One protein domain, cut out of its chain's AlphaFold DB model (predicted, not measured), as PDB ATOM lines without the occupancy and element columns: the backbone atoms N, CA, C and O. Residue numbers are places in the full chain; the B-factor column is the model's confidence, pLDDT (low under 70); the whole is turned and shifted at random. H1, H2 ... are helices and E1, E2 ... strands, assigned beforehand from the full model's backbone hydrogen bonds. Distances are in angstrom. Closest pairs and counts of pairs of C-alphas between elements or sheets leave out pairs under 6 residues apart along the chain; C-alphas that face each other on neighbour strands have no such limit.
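This is residues 30 to 85 of the 100 residues of an uncharacterized protein of Singulisphaera sp. GP187 (UniProt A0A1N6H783). One long helix, H3, makes more than half the length of a loose rod, with a small two-stranded hairpin, E1 and E2, at the other end. H1 packs across H3 at a steep angle, over residues 68 to 76 of H3, and the short H2 comes between H1 and the hairpin along the chain, while residues 80 to 85 at the last end of H3 stick out free. The printed part has 56 residues, with three named helices and two named strands in the order H1, H2, E1, E2, H3; the sheet E1 - E2 is antiparallel and the class is mostly helix. The whole is loose, with a radius of gyration of the C-alphas of 12.7 A, and spans 45 by 19 by 15 A.

H1 is residues 30 to 41, 16.3 A from first to last C-alpha, and begins with C-alpha 30 at (143.893, 9.539, -175.676). H2 is residues 43 to 47, 5.8 A long. E1 is residues 52 to 54, 6.4 A long, and begins with C-alpha 52 at (152.209, -7.454, -183.065). E2 is residues 60 to 62, 6.3 A long. H3 is residues 65 to 85, 29.9 A long, and ends with C-alpha 85 at (133.249, 23.516, -181.612).

H1 and H3 touch, at a steep tilt of 67 degrees, opposite ways. Their closest C-alphas are those of Met 34 and Met 72, 5.4 A apart, and H3 touches H1 with residues 68 to 76 alone. H1 and H2 are close but not clearly touching; their closest C-alphas, of Ile 38 and Ala 46, are 5.7 A apart. H2 and H3 only just touch, with 3 pairs of C-alphas within 8 A, the closest those of Leu 47 and Ala 67 at 5.7 A, and H3 touches H2 with residues 67 to 68 alone. The closest C-alphas of H2 and E1, of Glu 44 and Val 52, are 6.1 A apart. E1 and E2 form a hairpin of antiparallel neighbour strands, 159 degrees between their directions. Across it N 53 and O 61 are 3.0 A apart and N 61 and O 53 are 2.8 A apart, both within hydrogen-bond range. H1 is apart from E1 and from E2, and E1 is apart from H3. In H1, H2 and H3 every O i to N i+4 pair is within hydrogen-bond range.

The two C-alphas farthest apart, those of Ala 56 and Ala 85, are 45.2 A apart. The printed part has no cut, and its four links, H1 to H2, H2 to E1, E1 to E2 and E2 to H3, are tight. The mean pLDDT of the printed part is 94.6, and no printed residue is under 70.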
ATOM      1  N   SER A  30     143.585   9.777-174.261       96.12
ATOM      2  CA  SER A  30     143.893   9.539-175.676       96.12
ATOM      3  C   SER A  30     144.638   8.224-175.909       96.12
ATOM      4  O   SER A  30     144.407   7.575-176.929       96.12
ATOM      5  N   GLU A  31     145.452   7.789-174.944       95.38
ATOM      6  CA  GLU A  31     146.141   6.498-174.983       95.38
ATOM      7  C   GLU A  31     145.165   5.322-174.965       95.38
ATOM      8  O   GLU A  31     145.186   4.502-175.882       95.38
ATOM      9  N   ASP A  32     144.253   5.285-173.995       95.94
ATOM     10  CA  ASP A  32     143.239   4.232-173.901       95.94
ATOM     11  C   ASP A  32     142.328   4.231-175.136       95.94
ATOM     12  O   ASP A  32     142.053   3.185-175.727       95.94
ATOM     13  N   ALA A  33     141.900   5.414-175.590       95.62
ATOM     14  CA  ALA A  33     141.072   5.558-176.785       95.62
ATOM     15  C   ALA A  33     141.785   5.051-178.049       95.62
ATOM     16  O   ALA A  33     141.169   4.393-178.891       95.62
ATOM     17  N   MET A  34     143.088   5.321-178.177       96.69
ATOM     18  CA  MET A  34     143.920   4.788-179.251       96.69
ATOM     19  C   MET A  34     144.005   3.258-179.169       96.69
ATOM     20  O   MET A  34     143.830   2.601-180.195       96.69
ATOM     21  N   GLN A  35     144.233   2.678-177.986       94.88
ATOM     22  CA  GLN A  35     144.305   1.222-177.817       94.88
ATOM     23  C   GLN A  35     142.984   0.541-178.201       94.88
ATOM     24  O   GLN A  35     142.991  -0.418-178.973       94.88
ATOM     25  N   VAL A  36     141.846   1.077-177.749       95.06
ATOM     26  CA  VAL A  36     140.510   0.572-178.114       95.06
ATOM     27  C   VAL A  36     140.285   0.647-179.624       95.06
ATOM     28  O   VAL A  36     139.808  -0.315-180.227       95.06
ATOM     29  N   LEU A  37     140.663   1.760-180.257       94.62
ATOM     30  CA  LEU A  37     140.521   1.934-181.701       94.62
ATOM     31  C   LEU A  37     141.384   0.937-182.488       94.62
ATOM     32  O   LEU A  37     140.901   0.320-183.439       94.62
ATOM     33  N   ILE A  38     142.642   0.752-182.080       95.38
ATOM     34  CA  ILE A  38     143.558  -0.237-182.664       95.38
ATOM     35  C   ILE A  38     142.969  -1.645-182.530       95.38
ATOM     36  O   ILE A  38     142.964  -2.397-183.505       95.38
ATOM     37  N   HIS A  39     142.423  -1.979-181.361       93.81
ATOM     38  CA  HIS A  39     141.803  -3.275-181.110       93.81
ATOM     39  C   HIS A  39     140.581  -3.515-182.010       93.81
ATOM     40  O   HIS A  39     140.478  -4.567-182.637       93.81
ATOM     41  N   TRP A  40     139.690  -2.527-182.154       95.06
ATOM     42  CA  TRP A  40     138.507  -2.630-183.020       95.06
ATOM     43  C   TRP A  40     138.838  -2.798-184.505       95.06
ATOM     44  O   TRP A  40     138.133  -3.508-185.218       95.06
ATOM     45  N   ILE A  41     139.903  -2.159-184.985       94.12
ATOM     46  CA  ILE A  41     140.365  -2.297-186.376       94.12
ATOM     47  C   ILE A  41     141.083  -3.641-186.594       94.12
ATOM     48  O   ILE A  41     141.100  -4.176-187.710       94.12
ATOM     49  N   GLY A  42     141.655  -4.188-185.525       94.25
ATOM     50  CA  GLY A  42     142.551  -5.331-185.527       94.25
ATOM     51  C   GLY A  42     144.006  -4.871-185.506       94.25
ATOM     52  O   GLY A  42     144.468  -4.179-186.416       94.25
ATOM     53  N   GLU A  43     144.741  -5.311-184.486       94.12
ATOM     54  CA  GLU A  43     146.117  -4.891-184.184       94.12
ATOM     55  C   GLU A  43     147.059  -5.059-185.387       94.12
ATOM     56  O   GLU A  43     147.784  -4.134-185.751       94.12
ATOM     57  N   GLU A  44     146.985  -6.199-186.081       94.31
ATOM     58  CA  GLU A  44     147.826  -6.498-187.251       94.31
ATOM     59  C   GLU A  44     147.530  -5.580-188.445       94.31
ATOM     60  O   GLU A  44     148.437  -5.238-189.204       94.31
ATOM     61  N   ARG A  45     146.276  -5.135-188.607       93.50
ATOM     62  CA  ARG A  45     145.881  -4.197-189.672       93.50
ATOM     63  C   ARG A  45     146.251  -2.764-189.313       93.50
ATOM     64  O   ARG A  45     146.637  -1.993-190.186       93.50
ATOM     65  N   ALA A  46     146.122  -2.417-188.037       93.38
ATOM     66  CA  ALA A  46     146.371  -1.076-187.530       93.38
ATOM     67  C   ALA A  46     147.869  -0.756-187.399       93.38
ATOM     68  O   ALA A  46     148.255   0.397-187.600       93.38
ATOM     69  N   LEU A  47     148.702  -1.749-187.067       93.81
ATOM     70  CA  LEU A  47     150.130  -1.569-186.767       93.81
ATOM     71  C   LEU A  47     151.071  -2.333-187.709       93.81
ATOM     72  O   LEU A  47     152.255  -2.001-187.772       93.81
ATOM     73  N   GLY A  48     150.555  -3.316-188.451       92.94
ATOM     74  CA  GLY A  48     151.329  -4.258-189.261       92.94
ATOM     75  C   GLY A  48     151.654  -5.544-188.495       92.94
ATOM     76  O   GLY A  48     152.088  -5.496-187.346       92.94
ATOM     77  N   ALA A  49     151.489  -6.702-189.143       91.12
ATOM     78  CA  ALA A  49     151.635  -8.018-188.507       91.12
ATOM     79  C   ALA A  49     153.016  -8.260-187.866       91.12
ATOM     80  O   ALA A  49     153.106  -8.895-186.822       91.12
ATOM     81  N   SER A  50     154.090  -7.706-188.438       92.44
ATOM     82  CA  SER A  50     155.450  -7.820-187.886       92.44
ATOM     83  C   SER A  50     155.655  -7.078-186.563       92.44
ATOM     84  O   SER A  50     156.682  -7.268-185.920       92.44
ATOM     85  N   PHE A  51     154.716  -6.214-186.174       92.56
ATOM     86  CA  PHE A  51     154.815  -5.366-184.986       92.56
ATOM     87  C   PHE A  51     153.862  -5.775-183.857       92.56
ATOM     88  O   PHE A  51     153.755  -5.061-182.854       92.56
ATOM     89  N   VAL A  52     153.178  -6.907-184.017       93.56
ATOM     90  CA  VAL A  52     152.209  -7.454-183.065       93.56
ATOM     91  C   VAL A  52     152.765  -8.769-182.534       93.56
ATOM     92  O   VAL A  52     152.843  -9.757-183.260       93.56
ATOM     93  N   ILE A  53     153.172  -8.787-181.266       93.19
ATOM     94  CA  ILE A  53     153.723  -9.983-180.623       93.19
ATOM     95  C   ILE A  53     152.686 -10.513-179.641       93.19
ATOM     96  O   ILE A  53     152.405  -9.878-178.625       93.19
ATOM     97  N   ARG A  54     152.124 -11.685-179.943       92.44
ATOM     98  CA  ARG A  54     151.198 -12.382-179.044       92.44
ATOM     99  C   ARG A  54     151.985 -13.184-178.019       92.44
ATOM    100  O   ARG A  54     152.841 -13.989-178.386       92.44
ATOM    101  N   GLN A  55     151.703 -12.957-176.748       92.94
ATOM    102  CA  GLN A  55     152.345 -13.648-175.640       92.94
ATOM    103  C   GLN A  55     151.552 -14.900-175.241       92.94
ATOM    104  O   GLN A  55     150.375 -15.056-175.573       92.94
ATOM    105  N   ALA A  56     152.210 -15.817-174.529       90.69
ATOM    106  CA  ALA A  56     151.612 -17.088-174.113       90.69
ATOM    107  C   ALA A  56     150.468 -16.922-173.094       90.69
ATOM    108  O   ALA A  56     149.629 -17.809-172.969       90.69
ATOM    109  N   ASP A  57     150.425 -15.790-172.389       92.31
ATOM    110  CA  ASP A  57     149.363 -15.417-171.449       92.31
ATOM    111  C   ASP A  57     148.125 -14.806-172.135       92.31
ATOM    112  O   ASP A  57     147.148 -14.467-171.470       92.31
ATOM    113  N   GLY A  58     148.150 -14.680-173.466       87.25
ATOM    114  CA  GLY A  58     147.083 -14.072-174.254       87.25
ATOM    115  C   GLY A  58     147.172 -12.550-174.371       87.25
ATOM    116  O   GLY A  58     146.309 -11.961-175.021       87.25
ATOM    117  N   SER A  59     148.191 -11.906-173.795       90.12
ATOM    118  CA  SER A  59     148.444 -10.476-173.989       90.12
ATOM    119  C   SER A  59     149.087 -10.185-175.353       90.12
ATOM    120  O   SER A  59     149.754 -11.038-175.951       90.12
ATOM    121  N   THR A  60     148.905  -8.958-175.846       90.94
ATOM    122  CA  THR A  60     149.565  -8.474-177.065       90.94
ATOM    123  C   THR A  60     150.552  -7.364-176.723       90.94
ATOM    124  O   THR A  60     150.186  -6.347-176.138       90.94
ATOM    125  N   LEU A  61     151.801  -7.516-177.167       92.38
ATOM    126  CA  LEU A  61     152.783  -6.438-177.179       92.38
ATOM    127  C   LEU A  61     152.774  -5.723-178.538       92.38
ATOM    128  O   LEU A  61     153.033  -6.327-179.584       92.38
ATOM    129  N   LEU A  62     152.503  -4.419-178.502       93.00
ATOM    130  CA  LEU A  62     152.488  -3.532-179.665       93.00
ATOM    131  C   LEU A  62     153.848  -2.836-179.784       93.00
ATOM    132  O   LEU A  62     154.301  -2.191-178.842       93.00
ATOM    133  N   THR A  63     154.514  -2.960-180.935       93.88
ATOM    134  CA  THR A  63     155.922  -2.527-181.095       93.88
ATOM    135  C   THR A  63     156.148  -1.513-182.218       93.88
ATOM    136  O   THR A  63     157.288  -1.223-182.574       93.88
ATOM    137  N   ASN A  64     155.076  -0.931-182.768       95.00
ATOM    138  CA  ASN A  64     155.156   0.115-183.791       95.00
ATOM    139  C   ASN A  64     154.800   1.497-183.209       95.00
ATOM    140  O   ASN A  64     153.660   1.948-183.370       95.00
ATOM    141  N   PRO A  65     155.749   2.203-182.565       94.00
ATOM    142  CA  PRO A  65     155.470   3.495-181.940       94.00
ATOM    143  C   PRO A  65     155.023   4.549-182.960       94.00
ATOM    144  O   PRO A  65     154.184   5.387-182.646       94.00
ATOM    145  N   GLY A  66     155.518   4.494-184.202       95.56
ATOM    146  CA  GLY A  66     155.120   5.433-185.254       95.56
ATOM    147  C   GLY A  66     153.643   5.296-185.632       95.56
ATOM    148  O   GLY A  66     152.927   6.295-185.734       95.56
ATOM    149  N   ALA A  67     153.159   4.062-185.791       93.75
ATOM    150  CA  ALA A  67     151.742   3.816-186.040       93.75
ATOM    151  C   ALA A  67     150.877   4.174-184.819       93.75
ATOM    152  O   ALA A  67     149.812   4.761-184.993       93.75
ATOM    153  N   MET A  68     151.354   3.916-183.596       95.94
ATOM    154  CA  MET A  68     150.667   4.334-182.367       95.94
ATOM    155  C   MET A  68     150.509   5.858-182.299       95.94
ATOM    156  O   MET A  68     149.392   6.342-182.132       95.94
ATOM    157  N   VAL A  69     151.576   6.632-182.539       96.31
ATOM    158  CA  VAL A  69     151.497   8.106-182.593       96.31
ATOM    159  C   VAL A  69     150.532   8.574-183.681       96.31
ATOM    160  O   VAL A  69     149.778   9.523-183.469       96.31
ATOM    161  N   ARG A  70     150.493   7.903-184.837       95.50
ATOM    162  CA  ARG A  70     149.533   8.232-185.897       95.50
ATOM    163  C   ARG A  70     148.089   8.048-185.427       95.50
ATOM    164  O   ARG A  70     147.287   8.960-185.613       95.50
ATOM    165  N   TRP A  71     147.760   6.922-184.799       95.25
ATOM    166  CA  TRP A  71     146.418   6.681-184.256       95.25
ATOM    167  C   TRP A  71     146.075   7.663-183.136       95.25
ATOM    168  O   TRP A  71     145.004   8.266-183.155       95.25
ATOM    169  N   MET A  72     147.019   7.911-182.232       96.19
ATOM    170  CA  MET A  72     146.903   8.905-181.168       96.19
ATOM    171  C   MET A  72     146.612  10.307-181.724       96.19
ATOM    172  O   MET A  72     145.717  11.002-181.248       96.19
ATOM    173  N   SER A  73     147.309  10.715-182.789       96.81
ATOM    174  CA  SER A  73     147.119  12.030-183.408       96.81
ATOM    175  C   SER A  73     145.711  12.218-183.977       96.81
ATOM    176  O   SER A  73     145.165  13.317-183.908       96.81
ATOM    177  N   LEU A  74     145.083  11.147-184.480       95.50
ATOM    178  CA  LEU A  74     143.693  11.196-184.934       95.50
ATOM    179  C   LEU A  74     142.747  11.463-183.761       95.50
ATOM    180  O   LEU A  74     141.861  12.310-183.875       95.50
ATOM    181  N   ILE A  75     142.972  10.803-182.620       96.81
ATOM    182  CA  ILE A  75     142.219  11.058-181.385       96.81
ATOM    183  C   ILE A  75     142.391  12.517-180.947       96.81
ATOM    184  O   ILE A  75     141.406  13.180-180.617       96.81
ATOM    185  N   TRP A  76     143.610  13.055-181.023       97.38
ATOM    186  CA  TRP A  76     143.866  14.456-180.696       97.38
ATOM    187  C   TRP A  76     143.142  15.430-181.615       97.38
ATOM    188  O   TRP A  76     142.545  16.389-181.130       97.38
ATOM    189  N   VAL A  77     143.140  15.185-182.927       98.06
ATOM    190  CA  VAL A  77     142.407  16.021-183.888       98.06
ATOM    191  C   VAL A  77     140.914  16.025-183.563       98.06
ATOM    192  O   VAL A  77     140.303  17.096-183.521       98.06
ATOM    193  N   VAL A  78     140.329  14.862-183.267       96.94
ATOM    194  CA  VAL A  78     138.918  14.769-182.867       96.94
ATOM    195  C   VAL A  78     138.676  15.532-181.562       96.94
ATOM    196  O   VAL A  78     137.790  16.387-181.527       96.94
ATOM    197  N   GLY A  79     139.484  15.313-180.524       97.38
ATOM    198  CA  GLY A  79     139.347  15.995-179.233       97.38
ATOM    199  C   GLY A  79     139.469  17.518-179.341       97.38
ATOM    200  O   GLY A  79     138.614  18.254-178.848       97.38
ATOM    201  N   LEU A  80     140.473  18.011-180.072       98.19
ATOM    202  CA  LEU A  80     140.661  19.442-180.328       98.19
ATOM    203  C   LEU A  80     139.501  20.039-181.129       98.19
ATOM    204  O   LEU A  80     139.050  21.143-180.822       98.19
ATOM    205  N   SER A  81     138.981  19.313-182.122       98.00
ATOM    206  CA  SER A  81     137.823  19.768-182.896       98.00
ATOM    207  C   SER A  81     136.562  19.887-182.031       98.00
ATOM    208  O   SER A  81     135.834  20.874-182.151       98.00
ATOM    209  N   GLN A  82     136.344  18.952-181.096       96.88
ATOM    210  CA  GLN A  82     135.231  19.002-180.144       96.88
ATOM    211  C   GLN A  82     135.344  20.199-179.199       96.88
ATOM    212  O   GLN A  82     134.357  20.904-178.982       96.88
ATOM    213  N   ILE A  83     136.550  20.485-178.697       97.94
ATOM    214  CA  ILE A  83     136.812  21.669-177.868       97.94
ATOM    215  C   ILE A  83     136.562  22.948-178.668       97.94
ATOM    216  O   ILE A  83     135.851  23.837-178.204       97.94
ATOM    217  N   ALA A  84     137.098  23.051-179.887       97.69
ATOM    218  CA  ALA A  84     136.925  24.229-180.731       97.69
ATOM    219  C   ALA A  84     135.444  24.490-181.053       97.69
ATOM    220  O   ALA A  84     134.978  25.632-180.960       97.69
ATOM    221  N   ALA A  85     134.687  23.439-181.380       96.12
ATOM    222  CA  ALA A  85     133.249  23.516-181.612       96.12
ATOM    223  C   ALA A  85     132.489  23.911-180.334       96.12
ATOM    224  O   ALA A  85     131.670  24.832-180.366       96.12
TER     225      ALA A  85